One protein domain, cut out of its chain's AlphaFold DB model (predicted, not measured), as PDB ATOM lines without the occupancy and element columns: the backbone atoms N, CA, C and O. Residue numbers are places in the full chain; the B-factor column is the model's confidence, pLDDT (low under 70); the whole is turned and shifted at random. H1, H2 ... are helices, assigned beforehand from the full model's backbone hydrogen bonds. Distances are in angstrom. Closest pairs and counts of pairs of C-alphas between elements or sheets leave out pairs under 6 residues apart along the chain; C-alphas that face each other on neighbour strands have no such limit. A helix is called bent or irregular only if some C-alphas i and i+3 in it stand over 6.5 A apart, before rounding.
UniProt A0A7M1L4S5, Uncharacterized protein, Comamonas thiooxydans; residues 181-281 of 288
ATOM      1  N   ALA A 181     -17.705   3.778 -16.926       80.69
ATOM      2  CA  ALA A 181     -17.873   4.187 -15.535       80.69
ATOM      3  C   ALA A 181     -16.538   4.160 -14.775       80.69
ATOM      4  O   ALA A 181     -16.154   5.146 -14.145       80.69
ATOM      5  N   LYS A 182     -15.774   3.067 -14.899       78.62
ATOM      6  CA  LYS A 182     -14.423   2.940 -14.330       78.62
ATOM      7  C   LYS A 182     -13.467   4.008 -14.868       78.62
ATOM      8  O   LYS A 182     -12.702   4.581 -14.097       78.62
ATOM      9  N   GLY A 183     -13.529   4.309 -16.166       76.75
ATOM     10  CA  GLY A 183     -12.772   5.401 -16.786       76.75
ATOM     11  C   GLY A 183     -13.155   6.782 -16.244       76.75
ATOM     12  O   GLY A 183     -12.274   7.579 -15.933       76.75
ATOM     13  N   GLY A 184     -14.451   7.045 -16.064       80.88
ATOM     14  CA  GLY A 184     -14.958   8.281 -15.464       80.88
ATOM     15  C   GLY A 184     -14.485   8.472 -14.021       80.88
ATOM     16  O   GLY A 184     -14.028   9.555 -13.666       80.88
ATOM     17  N   LYS A 185     -14.501   7.408 -13.213       80.44
ATOM     18  CA  LYS A 185     -13.981   7.450 -11.839       80.44
ATOM     19  C   LYS A 185     -12.464   7.680 -11.792       80.44
ATOM     20  O   LYS A 185     -12.001   8.541 -11.053       80.44
ATOM     21  N   ALA A 186     -11.686   6.975 -12.622       80.38
ATOM     22  CA  ALA A 186     -10.235   7.194 -12.741       80.38
ATOM     23  C   ALA A 186      -9.896   8.634 -13.158       80.38
ATOM     24  O   ALA A 186      -8.942   9.222 -12.651       80.38
ATOM     25  N   LYS A 187     -10.713   9.220 -14.039       85.94
ATOM     26  CA  LYS A 187     -10.607  10.625 -14.428       85.94
ATOM     27  C   LYS A 187     -10.845  11.572 -13.247       85.94
ATOM     28  O   LYS A 187     -10.055  12.492 -13.075       85.94
ATOM     29  N   ALA A 188     -11.898  11.346 -12.460       85.06
ATOM     30  CA  ALA A 188     -12.235  12.186 -11.310       85.06
ATOM     31  C   ALA A 188     -11.113  12.199 -10.259       85.06
ATOM     32  O   ALA A 188     -10.692  13.271  -9.848       85.06
ATOM     33  N   ILE A 189     -10.547  11.034  -9.921       84.31
ATOM     34  CA  ILE A 189      -9.416  10.960  -8.979       84.31
ATOM     35  C   ILE A 189      -8.195  11.715  -9.507       84.31
ATOM     36  O   ILE A 189      -7.604  12.508  -8.782       84.31
ATOM     37  N   GLY A 190      -7.819  11.499 -10.772       86.25
ATOM     38  CA  GLY A 190      -6.700  12.236 -11.359       86.25
ATOM     39  C   GLY A 190      -6.936  13.748 -11.371       86.25
ATOM     40  O   GLY A 190      -5.999  14.521 -11.191       86.25
ATOM     41  N   GLU A 191      -8.189  14.178 -11.547       90.69
ATOM     42  CA  GLU A 191      -8.581  15.582 -11.440       90.69
ATOM     43  C   GLU A 191      -8.466  16.113 -10.012       90.69
ATOM     44  O   GLU A 191      -7.933  17.206  -9.836       90.69
ATOM     45  N   ASP A 192      -8.880  15.345  -9.008       87.81
ATOM     46  CA  ASP A 192      -8.785  15.736  -7.602       87.81
ATOM     47  C   ASP A 192      -7.337  15.819  -7.108       87.81
ATOM     48  O   ASP A 192      -6.991  16.799  -6.451       87.81
ATOM     49  N   ILE A 193      -6.468  14.869  -7.474       87.94
ATOM     50  CA  ILE A 193      -5.037  14.925  -7.130       87.94
ATOM     51  C   ILE A 193      -4.405  16.179  -7.738       87.94
ATOM     52  O   ILE A 193      -3.759  16.953  -7.031       87.94
ATOM     53  N   LEU A 194      -4.618  16.412  -9.038       90.94
ATOM     54  CA  LEU A 194      -4.066  17.579  -9.723       90.94
ATOM     55  C   LEU A 194      -4.582  18.885  -9.105       90.94
ATOM     56  O   LEU A 194      -3.803  19.793  -8.820       90.94
ATOM     57  N   LYS A 195      -5.893  18.964  -8.859       91.69
ATOM     58  CA  LYS A 195      -6.533  20.108  -8.206       91.69
ATOM     59  C   LYS A 195      -5.974  20.333  -6.802       91.69
ATOM     60  O   LYS A 195      -5.730  21.483  -6.461       91.69
ATOM     61  N   SER A 196      -5.725  19.281  -6.018       87.69
ATOM     62  CA  SER A 196      -5.110  19.388  -4.687       87.69
ATOM     63  C   SER A 196      -3.730  20.029  -4.765       87.69
ATOM     64  O   SER A 196      -3.490  21.006  -4.066       87.69
ATOM     65  N   ARG A 197      -2.861  19.574  -5.681       90.00
ATOM     66  CA  ARG A 197      -1.514  20.153  -5.858       90.00
ATOM     67  C   ARG A 197      -1.565  21.649  -6.176       90.00
ATOM     68  O   ARG A 197      -0.788  22.429  -5.634       90.00
ATOM     69  N   PHE A 198      -2.504  22.065  -7.023       92.06
ATOM     70  CA  PHE A 198      -2.706  23.485  -7.314       92.06
ATOM     71  C   PHE A 198      -3.358  24.250  -6.167       92.06
ATOM     72  O   PHE A 198      -3.041  25.413  -5.948       92.06
ATOM     73  N   SER A 199      -4.250  23.610  -5.420       87.81
ATOM     74  CA  SER A 199      -4.851  24.181  -4.222       87.81
ATOM     75  C   SER A 199      -3.794  24.454  -3.149       87.81
ATOM     76  O   SER A 199      -3.870  25.480  -2.471       87.81
ATOM     77  N   ASP A 200      -2.805  23.569  -3.005       89.06
ATOM     78  CA  ASP A 200      -1.674  23.727  -2.084       89.06
ATOM     79  C   ASP A 200      -0.744  24.856  -2.536       89.06
ATOM     80  O   ASP A 200      -0.324  25.668  -1.717       89.06
ATOM     81  N   PHE A 201      -0.503  24.977  -3.844       91.88
ATOM     82  CA  PHE A 201       0.197  26.128  -4.419       91.88
ATOM     83  C   PHE A 201      -0.529  27.453  -4.138       91.88
ATOM     84  O   PHE A 201       0.083  28.408  -3.679       91.88
ATOM     85  N   LEU A 202      -1.847  27.522  -4.352       90.00
ATOM     86  CA  LEU A 202      -2.607  28.740  -4.045       90.00
ATOM     87  C   LEU A 202      -2.535  29.082  -2.550       90.00
ATOM     88  O   LEU A 202      -2.499  30.249  -2.174       90.00
ATOM     89  N   GLN A 203      -2.499  28.068  -1.688       88.81
ATOM     90  CA  GLN A 203      -2.344  28.269  -0.254       88.81
ATOM     91  C   GLN A 203      -0.933  28.740   0.125       88.81
ATOM     92  O   GLN A 203      -0.807  29.562   1.029       88.81
ATOM     93  N   SER A 204       0.119  28.264  -0.548       89.44
ATOM     94  CA  SER A 204       1.498  28.672  -0.249       89.44
ATOM     95  C   SER A 204       1.798  30.125  -0.628       89.44
ATOM     96  O   SER A 204       2.708  30.716  -0.058       89.44
ATOM     97  N   LYS A 205       1.004  30.715  -1.531       90.19
ATOM     98  CA  LYS A 205       1.065  32.140  -1.902       90.19
ATOM     99  C   LYS A 205       0.108  33.024  -1.088       90.19
ATOM    100  O   LYS A 205      -0.150  34.169  -1.451       90.19
ATOM    101  N   ALA A 206      -0.466  32.508   0.001       80.12
ATOM    102  CA  ALA A 206      -1.370  33.285   0.841       80.12
ATOM    103  C   ALA A 206      -0.703  34.586   1.332       80.12
ATOM    104  O   ALA A 206       0.394  34.560   1.879       80.12
ATOM    105  N   GLY A 207      -1.395  35.717   1.154       78.81
ATOM    106  CA  GLY A 207      -0.889  37.057   1.484       78.81
ATOM    107  C   GLY A 207      -0.476  37.882   0.262       78.81
ATOM    108  O   GLY A 207      -0.442  39.106   0.346       78.81
ATOM    109  N   GLU A 208      -0.247  37.243  -0.887       86.81
ATOM    110  CA  GLU A 208      -0.085  37.932  -2.167       86.81
ATOM    111  C   GLU A 208      -1.452  38.286  -2.776       86.81
ATOM    112  O   GLU A 208      -2.452  37.609  -2.532       86.81
ATOM    113  N   THR A 209      -1.518  39.354  -3.576       87.62
ATOM    114  CA  THR A 209      -2.744  39.722  -4.300       87.62
ATOM    115  C   THR A 209      -2.437  40.197  -5.713       87.62
ATOM    116  O   THR A 209      -1.463  40.907  -5.956       87.62
ATOM    117  N   PHE A 210      -3.304  39.821  -6.648       86.81
ATOM    118  CA  PHE A 210      -3.167  40.071  -8.076       86.81
ATOM    119  C   PHE A 210      -4.429  40.727  -8.627       86.81
ATOM    120  O   PHE A 210      -5.557  40.371  -8.279       86.81
ATOM    121  N   SER A 211      -4.241  41.681  -9.539       84.06
ATOM    122  CA  SER A 211      -5.340  42.429 -10.163       84.06
ATOM    123  C   SER A 211      -6.161  41.582 -11.145       84.06
ATOM    124  O   SER A 211      -7.351  41.844 -11.357       84.06
ATOM    125  N   THR A 212      -5.545  40.566 -11.754       85.44
ATOM    126  CA  THR A 212      -6.176  39.625 -12.684       85.44
ATOM    127  C   THR A 212      -5.592  38.225 -12.523       85.44
ATOM    128  O   THR A 212      -4.505  38.038 -11.983       85.44
ATOM    129  N   GLY A 213      -6.322  37.222 -13.021       84.06
ATOM    130  CA  GLY A 213      -5.799  35.858 -13.091       84.06
ATOM    131  C   GLY A 213      -4.614  35.745 -14.046       84.06
ATOM    132  O   GLY A 213      -3.700  34.988 -13.762       84.06
ATOM    133  N   ASP A 214      -4.614  36.516 -15.135       85.62
ATOM    134  CA  ASP A 214      -3.529  36.496 -16.118       85.62
ATOM    135  C   ASP A 214      -2.221  37.003 -15.486       85.62
ATOM    136  O   ASP A 214      -1.209  36.336 -15.623       85.62
ATOM    137  N   ALA A 215      -2.268  38.045 -14.642       86.56
ATOM    138  CA  ALA A 215      -1.097  38.514 -13.892       86.56
ATOM    139  C   ALA A 215      -0.502  37.437 -12.958       86.56
ATOM    140  O   ALA A 215       0.714  37.340 -12.818       86.56
ATOM    141  N   LEU A 216      -1.348  36.597 -12.347       89.19
ATOM    142  CA  LEU A 216      -0.888  35.456 -11.549       89.19
ATOM    143  C   LEU A 216      -0.204  34.396 -12.427       89.19
ATOM    144  O   LEU A 216       0.819  33.842 -12.028       89.19
ATOM    145  N   PHE A 217      -0.753  34.104 -13.611       88.81
ATOM    146  CA  PHE A 217      -0.142  33.159 -14.554       88.81
ATOM    147  C   PHE A 217       1.138  33.708 -15.193       88.81
ATOM    148  O   PHE A 217       2.035  32.918 -15.465       88.81
ATOM    149  N   ASP A 218       1.250  35.020 -15.388       88.88
ATOM    150  CA  ASP A 218       2.467  35.662 -15.893       88.88
ATOM    151  C   ASP A 218       3.592  35.591 -14.853       88.88
ATOM    152  O   ASP A 218       4.736  35.306 -15.198       88.88
ATOM    153  N   GLN A 219       3.274  35.787 -13.568       90.38
ATOM    154  CA  GLN A 219       4.268  35.725 -12.493       90.38
ATOM    155  C   GLN A 219       4.668  34.291 -12.117       90.38
ATOM    156  O   GLN A 219       5.837  34.036 -11.840       90.38
ATOM    157  N   PHE A 220       3.718  33.352 -12.084       91.19
ATOM    158  CA  PHE A 220       3.947  31.987 -11.589       91.19
ATOM    159  C   PHE A 220       3.782  30.896 -12.651       91.19
ATOM    160  O   PHE A 220       3.626  29.719 -12.313       91.19
ATOM    161  N   GLY A 221       3.807  31.256 -13.934       88.50
ATOM    162  CA  GLY A 221       3.619  30.322 -15.046       88.50
ATOM    163  C   GLY A 221       4.565  29.125 -14.984       88.50
ATOM    164  O   GLY A 221       4.107  27.985 -15.074       88.50
ATOM    165  N   ASP A 222       5.848  29.376 -14.724       91.19
ATOM    166  CA  ASP A 222       6.877  28.336 -14.626       91.19
ATOM    167  C   ASP A 222       6.655  27.408 -13.421       91.19
ATOM    168  O   ASP A 222       6.741  26.186 -13.555       91.19
ATOM    169  N   GLU A 223       6.289  27.950 -12.252       92.12
ATOM    170  CA  GLU A 223       5.967  27.149 -11.058       92.12
ATOM    171  C   GLU A 223       4.739  26.255 -11.302       92.12
ATOM    172  O   GLU A 223       4.746  25.058 -10.999       92.12
ATOM    173  N   LEU A 224       3.686  26.810 -11.905       91.62
ATOM    174  CA  LEU A 224       2.465  26.081 -12.248       91.62
ATOM    175  C   LEU A 224       2.725  24.993 -13.295       91.62
ATOM    176  O   LEU A 224       2.176  23.887 -13.202       91.62
ATOM    177  N   GLN A 225       3.580  25.283 -14.274       92.06
ATOM    178  CA  GLN A 225       4.029  24.310 -15.258       92.06
ATOM    179  C   GLN A 225       4.842  23.197 -14.596       92.06
ATOM    180  O   GLN A 225       4.619  22.028 -14.907       92.06
ATOM    181  N   GLN A 226       5.707  23.520 -13.638       93.69
ATOM    182  CA  GLN A 226       6.490  22.535 -12.900       93.69
ATOM    183  C   GLN A 226       5.611  21.613 -12.044       93.69
ATOM    184  O   GLN A 226       5.840  20.400 -12.013       93.69
ATOM    185  N   ILE A 227       4.570  22.144 -11.391       93.31
ATOM    186  CA  ILE A 227       3.574  21.338 -10.660       93.31
ATOM    187  C   ILE A 227       2.880  20.360 -11.611       93.31
ATOM    188  O   ILE A 227       2.761  19.170 -11.303       93.31
ATOM    189  N   LEU A 228       2.461  20.838 -12.787       93.25
ATOM    190  CA  LEU A 228       1.845  19.993 -13.807       93.25
ATOM    191  C   LEU A 228       2.808  18.906 -14.297       93.25
ATOM    192  O   LEU A 228       2.419  17.741 -14.380       93.25
ATOM    193  N   HIS A 229       4.063  19.260 -14.570       93.25
ATOM    194  CA  HIS A 229       5.086  18.326 -15.033       93.25
ATOM    195  C   HIS A 229       5.396  17.253 -13.985       93.25
ATOM    196  O   HIS A 229       5.551  16.076 -14.312       93.25
ATOM    197  N   THR A 230       5.444  17.650 -12.714       92.81
ATOM    198  CA  THR A 230       5.651  16.746 -11.578       92.81
ATOM    199  C   THR A 230       4.489  15.769 -11.464       92.81
ATOM    200  O   THR A 230       4.706  14.559 -11.435       92.81
ATOM    201  N   PHE A 231       3.250  16.265 -11.520       91.81
ATOM    202  CA  PHE A 231       2.060  15.418 -11.558       91.81
ATOM    203  C   PHE A 231       2.083  14.440 -12.743       91.81
ATOM    204  O   PHE A 231       1.845  13.245 -12.566       91.81
ATOM    205  N   GLN A 232       2.409  14.915 -13.948       92.25
ATOM    206  CA  GLN A 232       2.501  14.071 -15.140       92.25
ATOM    207  C   GLN A 232       3.574  12.989 -14.993       92.25
ATOM    208  O   GLN A 232       3.368  11.853 -15.406       92.25
ATOM    209  N   ARG A 233       4.706  13.312 -14.367       91.50
ATOM    210  CA  ARG A 233       5.792  12.361 -14.125       91.50
ATOM    211  C   ARG A 233       5.446  11.336 -13.051       91.50
ATOM    212  O   ARG A 233       5.902  10.199 -13.149       91.50
ATOM    213  N   GLU A 234       4.748  11.729 -11.994       89.44
ATOM    214  CA  GLU A 234       4.598  10.919 -10.775       89.44
ATOM    215  C   GLU A 234       3.282  10.155 -10.705       89.44
ATOM    216  O   GLU A 234       3.268   9.034 -10.207       89.44
ATOM    217  N   VAL A 235       2.207  10.713 -11.257       87.56
ATOM    218  CA  VAL A 235       0.858  10.147 -11.140       87.56
ATOM    219  C   VAL A 235       0.471   9.399 -12.412       87.56
ATOM    220  O   VAL A 235      -0.040   8.276 -12.360       87.56
ATOM    221  N   ILE A 236       0.725   9.995 -13.578       87.50
ATOM    222  CA  ILE A 236       0.234   9.459 -14.849       87.50
ATOM    223  C   ILE A 236       0.947   8.158 -15.195       87.50
ATOM    224  O   ILE A 236       2.172   8.080 -15.226       87.50
ATOM    225  N   GLY A 237       0.162   7.113 -15.456       83.56
ATOM    226  CA  GLY A 237       0.695   5.789 -15.780       83.56
ATOM    227  C   GLY A 237       1.373   5.066 -14.610       83.56
ATOM    228  O   GLY A 237       1.834   3.943 -14.803       83.56
ATOM    229  N   LYS A 238       1.400   5.660 -13.408       85.12
ATOM    230  CA  LYS A 238       2.033   5.093 -12.207       85.12
ATOM    231  C   LYS A 238       1.022   4.803 -11.107       85.12
ATOM    232  O   LYS A 238       1.000   3.700 -10.569       85.12
ATOM    233  N   GLU A 239       0.143   5.755 -10.820       83.81
ATOM    234  CA  GLU A 239      -0.903   5.570  -9.822       83.81
ATOM    235  C   GLU A 239      -2.128   4.869 -10.411       83.81
ATOM    236  O   GLU A 239      -2.533   5.106 -11.556       83.81
ATOM    237  N   ARG A 240      -2.740   3.994  -9.606       79.56
ATOM    238  CA  ARG A 240      -3.961   3.265  -9.958       79.56
ATOM    239  C   ARG A 240      -5.133   3.755  -9.130       79.56
ATOM    240  O   ARG A 240      -5.038   3.919  -7.920       79.56
ATOM    241  N   HIS A 241      -6.282   3.891  -9.780       72.12
ATOM    242  CA  HIS A 241      -7.536   4.132  -9.083       72.12
ATOM    243  C   HIS A 241      -7.858   2.931  -8.164       72.12
ATOM    244  O   HIS A 241      -8.014   1.822  -8.682       72.12
ATOM    245  N   PRO A 242      -8.117   3.128  -6.856       71.31
ATOM    246  CA  PRO A 242      -8.260   2.037  -5.880       71.31
ATOM    247  C   PRO A 242      -9.305   0.969  -6.249       71.31
ATOM    248  O   PRO A 242      -9.034  -0.223  -6.181       71.31
ATOM    249  N   GLN A 243     -10.495   1.379  -6.713       66.81
ATOM    250  CA  GLN A 243     -11.568   0.431  -7.072       66.81
ATOM    251  C   GLN A 243     -11.474  -0.137  -8.501       66.81
ATOM    252  O   GLN A 243     -11.877  -1.268  -8.739       66.81
ATOM    253  N   SER A 244     -11.008   0.638  -9.487       68.12
ATOM    254  CA  SER A 244     -10.981   0.202 -10.889       68.12
ATOM    255  C   SER A 244      -9.646  -0.405 -11.310       68.12
ATOM    256  O   SER A 244      -9.572  -0.966 -12.401       68.12
ATOM    257  N   GLN A 245      -8.603  -0.260 -10.482       76.81
ATOM    258  CA  GLN A 245      -7.220  -0.678 -10.739       76.81
ATOM    259  C   GLN A 245      -6.630  -0.118 -12.045       76.81
ATOM    260  O   GLN A 245      -5.560  -0.536 -12.491       76.81
ATOM    261  N   ARG A 246      -7.312   0.849 -12.674       78.50
ATOM    262  CA  ARG A 246      -6.864   1.519 -13.893       78.50
ATOM    263  C   ARG A 246      -5.834   2.578 -13.558       78.50
ATOM    264  O   ARG A 246      -5.986   3.291 -12.571       78.50
ATOM    265  N   LEU A 247      -4.838   2.697 -14.427       85.19
ATOM    266  CA  LEU A 247      -3.862   3.774 -14.359       85.19
ATOM    267  C   LEU A 247      -4.550   5.124 -14.558       85.19
ATOM    268  O   LEU A 247      -5.436   5.267 -15.410       85.19
ATOM    269  N   ILE A 248      -4.134   6.108 -13.770       85.38
ATOM    270  CA  ILE A 248      -4.567   7.488 -13.946       85.38
ATOM    271  C   ILE A 248      -3.932   8.019 -15.235       85.38
ATOM    272  O   ILE A 248      -2.722   7.942 -15.433       85.38
ATOM    273  N   ALA A 249      -4.770   8.541 -16.129       85.94
ATOM    274  CA  ALA A 249      -4.351   9.162 -17.389       85.94
ATOM    275  C   ALA A 249      -4.860  10.605 -17.535       85.94
ATOM    276  O   ALA A 249      -4.581  11.276 -18.526       85.94
ATOM    277  N   TYR A 250      -5.645  11.089 -16.568       87.19
ATOM    278  CA  TYR A 250      -6.146  12.456 -16.598       87.19
ATOM    279  C   TYR A 250      -4.988  13.447 -16.488       87.19
ATOM    280  O   TYR A 250      -4.135  13.297 -15.624       87.19
ATOM    281  N   GLY A 251      -4.982  14.461 -17.353       83.75
ATOM    282  CA  GLY A 251      -3.948  15.496 -17.371       83.75
ATOM    283  C   GLY A 251      -2.729  15.186 -18.248       83.75
ATOM    284  O   GLY A 251      -1.845  16.033 -18.340       83.75
ATOM    285  N   SER A 252      -2.688  14.032 -18.931       87.12
ATOM    286  CA  SER A 252      -1.533  13.606 -19.748       87.12
ATOM    287  C   SER A 252      -1.231  14.527 -20.922       87.12
ATOM    288  O   SER A 252      -0.075  14.723 -21.268       87.12
ATOM    289  N   SER A 253      -2.267  15.124 -21.503       86.75
ATOM    290  CA  SER A 253      -2.168  16.094 -22.594       86.75
ATOM    291  C   SER A 253      -2.444  17.529 -22.147       86.75
ATOM    292  O   SER A 253      -2.641  18.412 -22.984       86.75
ATOM    293  N   LEU A 254      -2.534  17.779 -20.835       88.94
ATOM    294  CA  LEU A 254      -2.797  19.124 -20.345       88.94
ATOM    295  C   LEU A 254      -1.564  19.997 -20.598       88.94
ATOM    296  O   LEU A 254      -0.453  19.639 -20.220       88.94
ATOM    297  N   THR A 255      -1.783  21.147 -21.222       86.81
ATOM    298  CA  THR A 255      -0.780  22.201 -21.399       86.81
ATOM    299  C   THR A 255      -1.034  23.335 -20.408       86.81
ATOM    300  O   THR A 255      -2.107  23.395 -19.800       86.81
ATOM    301  N   LEU A 256      -0.105  24.287 -20.293       80.25
ATOM    302  CA  LEU A 256      -0.291  25.487 -19.466       80.25
ATOM    303  C   LEU A 256      -1.554  26.280 -19.869       80.25
ATOM    304  O   LEU A 256      -2.374  26.630 -19.025       80.25
ATOM    305  N   GLY A 257      -1.811  26.456 -21.170       80.31
ATOM    306  CA  GLY A 257      -3.062  27.068 -21.646       80.31
ATOM    307  C   GLY A 257      -4.313  26.243 -21.304       80.31
ATOM    308  O   GLY A 257      -5.382  26.787 -21.006       80.31
ATOM    309  N   GLY A 258      -4.189  24.913 -21.286       85.00
ATOM    310  CA  GLY A 258      -5.223  24.009 -20.780       85.00
ATOM    311  C   GLY A 258      -5.462  24.164 -19.274       85.00
ATOM    312  O   GLY A 258      -6.605  24.057 -18.821       85.00
ATOM    313  N   LEU A 259      -4.414  24.481 -18.511       85.81
ATOM    314  CA  LEU A 259      -4.463  24.681 -17.069       85.81
ATOM    315  C   LEU A 259      -5.284  25.914 -16.681       85.81
ATOM    316  O   LEU A 259      -6.155  25.813 -15.817       85.81
ATOM    317  N   VAL A 260      -5.111  27.039 -17.380       86.25
ATOM    318  CA  VAL A 260      -5.915  28.259 -17.159       86.25
ATOM    319  C   VAL A 260      -7.414  27.955 -17.266       86.25
ATOM    320  O   VAL A 260      -8.227  28.379 -16.438       86.25
ATOM    321  N   ARG A 261      -7.806  27.154 -18.267       87.06
ATOM    322  CA  ARG A 261      -9.204  26.724 -18.442       87.06
ATOM    323  C   ARG A 261      -9.680  25.854 -17.276       87.06
ATOM    324  O   ARG A 261     -10.835  25.981 -16.868       87.06
ATOM    325  N   LYS A 262      -8.809  25.000 -16.730       90.69
ATOM    326  CA  LYS A 262      -9.116  24.159 -15.565       90.69
ATOM    327  C   LYS A 262      -9.298  24.971 -14.295       90.69
ATOM    328  O   LYS A 262     -10.321  24.799 -13.645       90.69
ATOM    329  N   PHE A 263      -8.426  25.932 -14.027       89.06
ATOM    330  CA  PHE A 263      -8.573  26.856 -12.902       89.06
ATOM    331  C   PHE A 263      -9.906  27.608 -12.949       89.06
ATOM    332  O   PHE A 263     -10.643  27.637 -11.963       89.06
ATOM    333  N   ARG A 264     -10.285  28.143 -14.119       87.38
ATOM    334  CA  ARG A 264     -11.593  28.801 -14.301       87.38
ATOM    335  C   ARG A 264     -12.764  27.848 -14.046       87.38
ATOM    336  O   ARG A 264     -13.775  28.265 -13.485       87.38
ATOM    337  N   ALA A 265     -12.651  26.588 -14.466       90.38
ATOM    338  CA  ALA A 265     -13.683  25.581 -14.236       90.38
ATOM    339  C   ALA A 265     -13.782  25.178 -12.756       90.38
ATOM    340  O   ALA A 265     -14.891  25.116 -12.227       90.38
ATOM    341  N   TRP A 266     -12.651  24.956 -12.085       92.56
ATOM    342  CA  TRP A 266     -12.596  24.605 -10.666       92.56
ATOM    343  C   TRP A 266     -13.097  25.742  -9.787       92.56
ATOM    344  O   TRP A 266     -13.970  25.502  -8.963       92.56
ATOM    345  N   ARG A 267     -12.709  26.995 -10.056       88.31
ATOM    346  CA  ARG A 267     -13.261  28.177  -9.367       88.31
ATOM    347  C   ARG A 267     -14.796  28.221  -9.388       88.31
ATOM    348  O   ARG A 267     -15.418  28.686  -8.442       88.31
ATOM    349  N   ARG A 268     -15.433  27.777 -10.476       87.25
ATOM    350  CA  ARG A 268     -16.904  27.784 -10.589       87.25
ATOM    351  C   ARG A 268     -17.576  26.636  -9.840       87.25
ATOM    352  O   ARG A 268     -18.754  26.752  -9.527       87.25
ATOM    353  N   ARG A 269     -16.875  25.517  -9.647       88.44
ATOM    354  CA  ARG A 269     -17.465  24.240  -9.215       88.44
ATOM    355  C   ARG A 269     -17.034  23.801  -7.820       88.44
ATOM    356  O   ARG A 269     -17.740  23.006  -7.215       88.44
ATOM    357  N   ASP A 270     -15.902  24.293  -7.330       86.31
ATOM    358  CA  ASP A 270     -15.287  23.879  -6.074       86.31
ATOM    359  C   ASP A 270     -15.175  25.086  -5.123       86.31
ATOM    360  O   ASP A 270     -14.395  26.006  -5.395       86.31
ATOM    361  N   PRO A 271     -15.959  25.122  -4.028       86.62
ATOM    362  CA  PRO A 271     -15.953  26.233  -3.079       86.62
ATOM    363  C   PRO A 271     -14.600  26.473  -2.402       86.62
ATOM    364  O   PRO A 271     -14.241  27.624  -2.171       86.62
ATOM    365  N   ILE A 272     -13.835  25.414  -2.116       86.00
ATOM    366  CA  ILE A 272     -12.535  25.521  -1.438       86.00
ATOM    367  C   ILE A 272     -11.515  26.116  -2.402       86.00
ATOM    368  O   ILE A 272     -10.802  27.062  -2.063       86.00
ATOM    369  N   PHE A 273     -11.476  25.598  -3.632       89.38
ATOM    370  CA  PHE A 273     -10.602  26.138  -4.669       89.38
ATOM    371  C   PHE A 273     -10.957  27.595  -4.988       89.38
ATOM    372  O   PHE A 273     -10.070  28.426  -5.176       89.38
ATOM    373  N   LYS A 274     -12.256  27.921  -5.021       90.06
ATOM    374  CA  LYS A 274     -12.749  29.284  -5.224       90.06
ATOM    375  C   LYS A 274     -12.263  30.233  -4.131       90.06
ATOM    376  O   LYS A 274     -11.745  31.287  -4.476       90.06
ATOM    377  N   ASP A 275     -12.410  29.867  -2.859       88.88
ATOM    378  CA  ASP A 275     -11.972  30.697  -1.730       88.88
ATOM    379  C   ASP A 275     -10.466  30.989  -1.796       88.88
ATOM    380  O   ASP A 275     -10.048  32.146  -1.741       88.88
ATOM    381  N   ARG A 276      -9.645  29.954  -2.019       88.88
ATOM    382  CA  ARG A 276      -8.186  30.110  -2.163       88.88
ATOM    383  C   ARG A 276      -7.812  30.976  -3.365       88.88
ATOM    384  O   ARG A 276      -6.936  31.827  -3.260       88.88
ATOM    385  N   TRP A 277      -8.497  30.794  -4.492       88.44
ATOM    386  CA  TRP A 277      -8.293  31.611  -5.685       88.44
ATOM    387  C   TRP A 277      -8.681  33.076  -5.463       88.44
ATOM    388  O   TRP A 277      -7.943  33.966  -5.863       88.44
ATOM    389  N   GLU A 278      -9.833  33.350  -4.847       90.44
ATOM    390  CA  GLU A 278     -10.347  34.717  -4.678       90.44
ATOM    391  C   GLU A 278      -9.582  35.521  -3.619       90.44
ATOM    392  O   GLU A 278      -9.575  36.748  -3.693       90.44
ATOM    393  N   LYS A 279      -8.873  34.855  -2.700       87.88
ATOM    394  CA  LYS A 279      -7.894  35.501  -1.810       87.88
ATOM    395  C   LYS A 279      -6.695  36.069  -2.569       87.88
ATOM    396  O   LYS A 279      -6.217  37.138  -2.217       87.88
ATOM    397  N   LEU A 280      -6.251  35.376  -3.616       87.50
ATOM    398  CA  LEU A 280      -5.137  35.795  -4.467       87.50
ATOM    399  C   LEU A 280      -5.578  36.722  -5.601       87.50
ATOM    400  O   LEU A 280      -4.867  37.652  -5.954       87.50
ATOM    401  N   VAL A 281      -6.753  36.481  -6.181       88.50
ATOM    402  CA  VAL A 281      -7.305  37.242  -7.308       88.50
ATOM    403  C   VAL A 281      -8.722  37.697  -6.944       88.50
ATOM    404  O   VAL A 281      -9.703  37.037  -7.325       88.50
TER     405      VAL A 281
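AT A GLANCE: This is residues 181 to 281 of the 288 residues of an uncharacterized protein of Comamonas thiooxydans (UniProt A0A7M1L4S5). Two long helices, H1 and H2, run opposite ways at a steep tilt, and a shorter helix, H3, reaches from H2 to a corner with H4, which lies beside the last turns of H1. The long link between H2 and H3 loops out at the end of the domain where H1 begins. The printed part has 101 residues with four named helices, H1 to H4 in chain order, and no named strand; its class is all helix. It is compact, with a radius of gyration of the C-alphas of 14.0 A, yet elongated, spanning 43 by 26 by 20 A.

HOW THE PARTS SIT: H1, residues 181 to 204, touches H2, residues 213 to 234, with residues 194 to 198 alone; the closest C-alphas, of Leu 194 and Phe 231, are 6.8 A apart, at a steep tilt of 52 degrees, opposite ways. H4, residues 271 to 280, touches residues 199 to 203 of H1, the same way at a shallow tilt of 30 degrees; the closest C-alphas, of Leu 202 and Arg 276, are 6.0 A apart. H3, residues 256 to 269, only just touches H2, with 3 pairs of C-alphas within 8 A, the closest those of Gln 225 and Leu 256 at 6.1 A; their lines are about perpendicular at 80 degrees. H3 and H4 touch only at the corner; the closest C-alphas, of Arg 267 and Lys 274, are 4.3 A apart. H1 and H3 are close but not clearly touching, with the closest C-alphas, of Lys 195 and Trp 266, 7.9 A apart. Every O i to N i+4 pair is within hydrogen-bond range in H1; the counts are 16 of 18 in H2, 9 of 10 in H3 and 5 of 6 in H4.

IN THESE COORDINATES: H1 begins at C-alpha 181 (-17.873, 4.187, -15.535) and measures 34.8 A. H2 measures 27.1 A, has a kink of 77 degrees near residue 220 and is irregular, with C-alphas 219 and 222 8.1 A apart. H3 measures 20.0 A. H4 ends at C-alpha 280 (-5.137, 35.795, -4.467).

THE WHOLE: The C-alphas of Ser 211 and Gln 245, the two farthest apart, are 43.2 A apart. The printed part has no cut. Residues 235 to 255 make the long link. Residues 243 to 244 are under pLDDT 70.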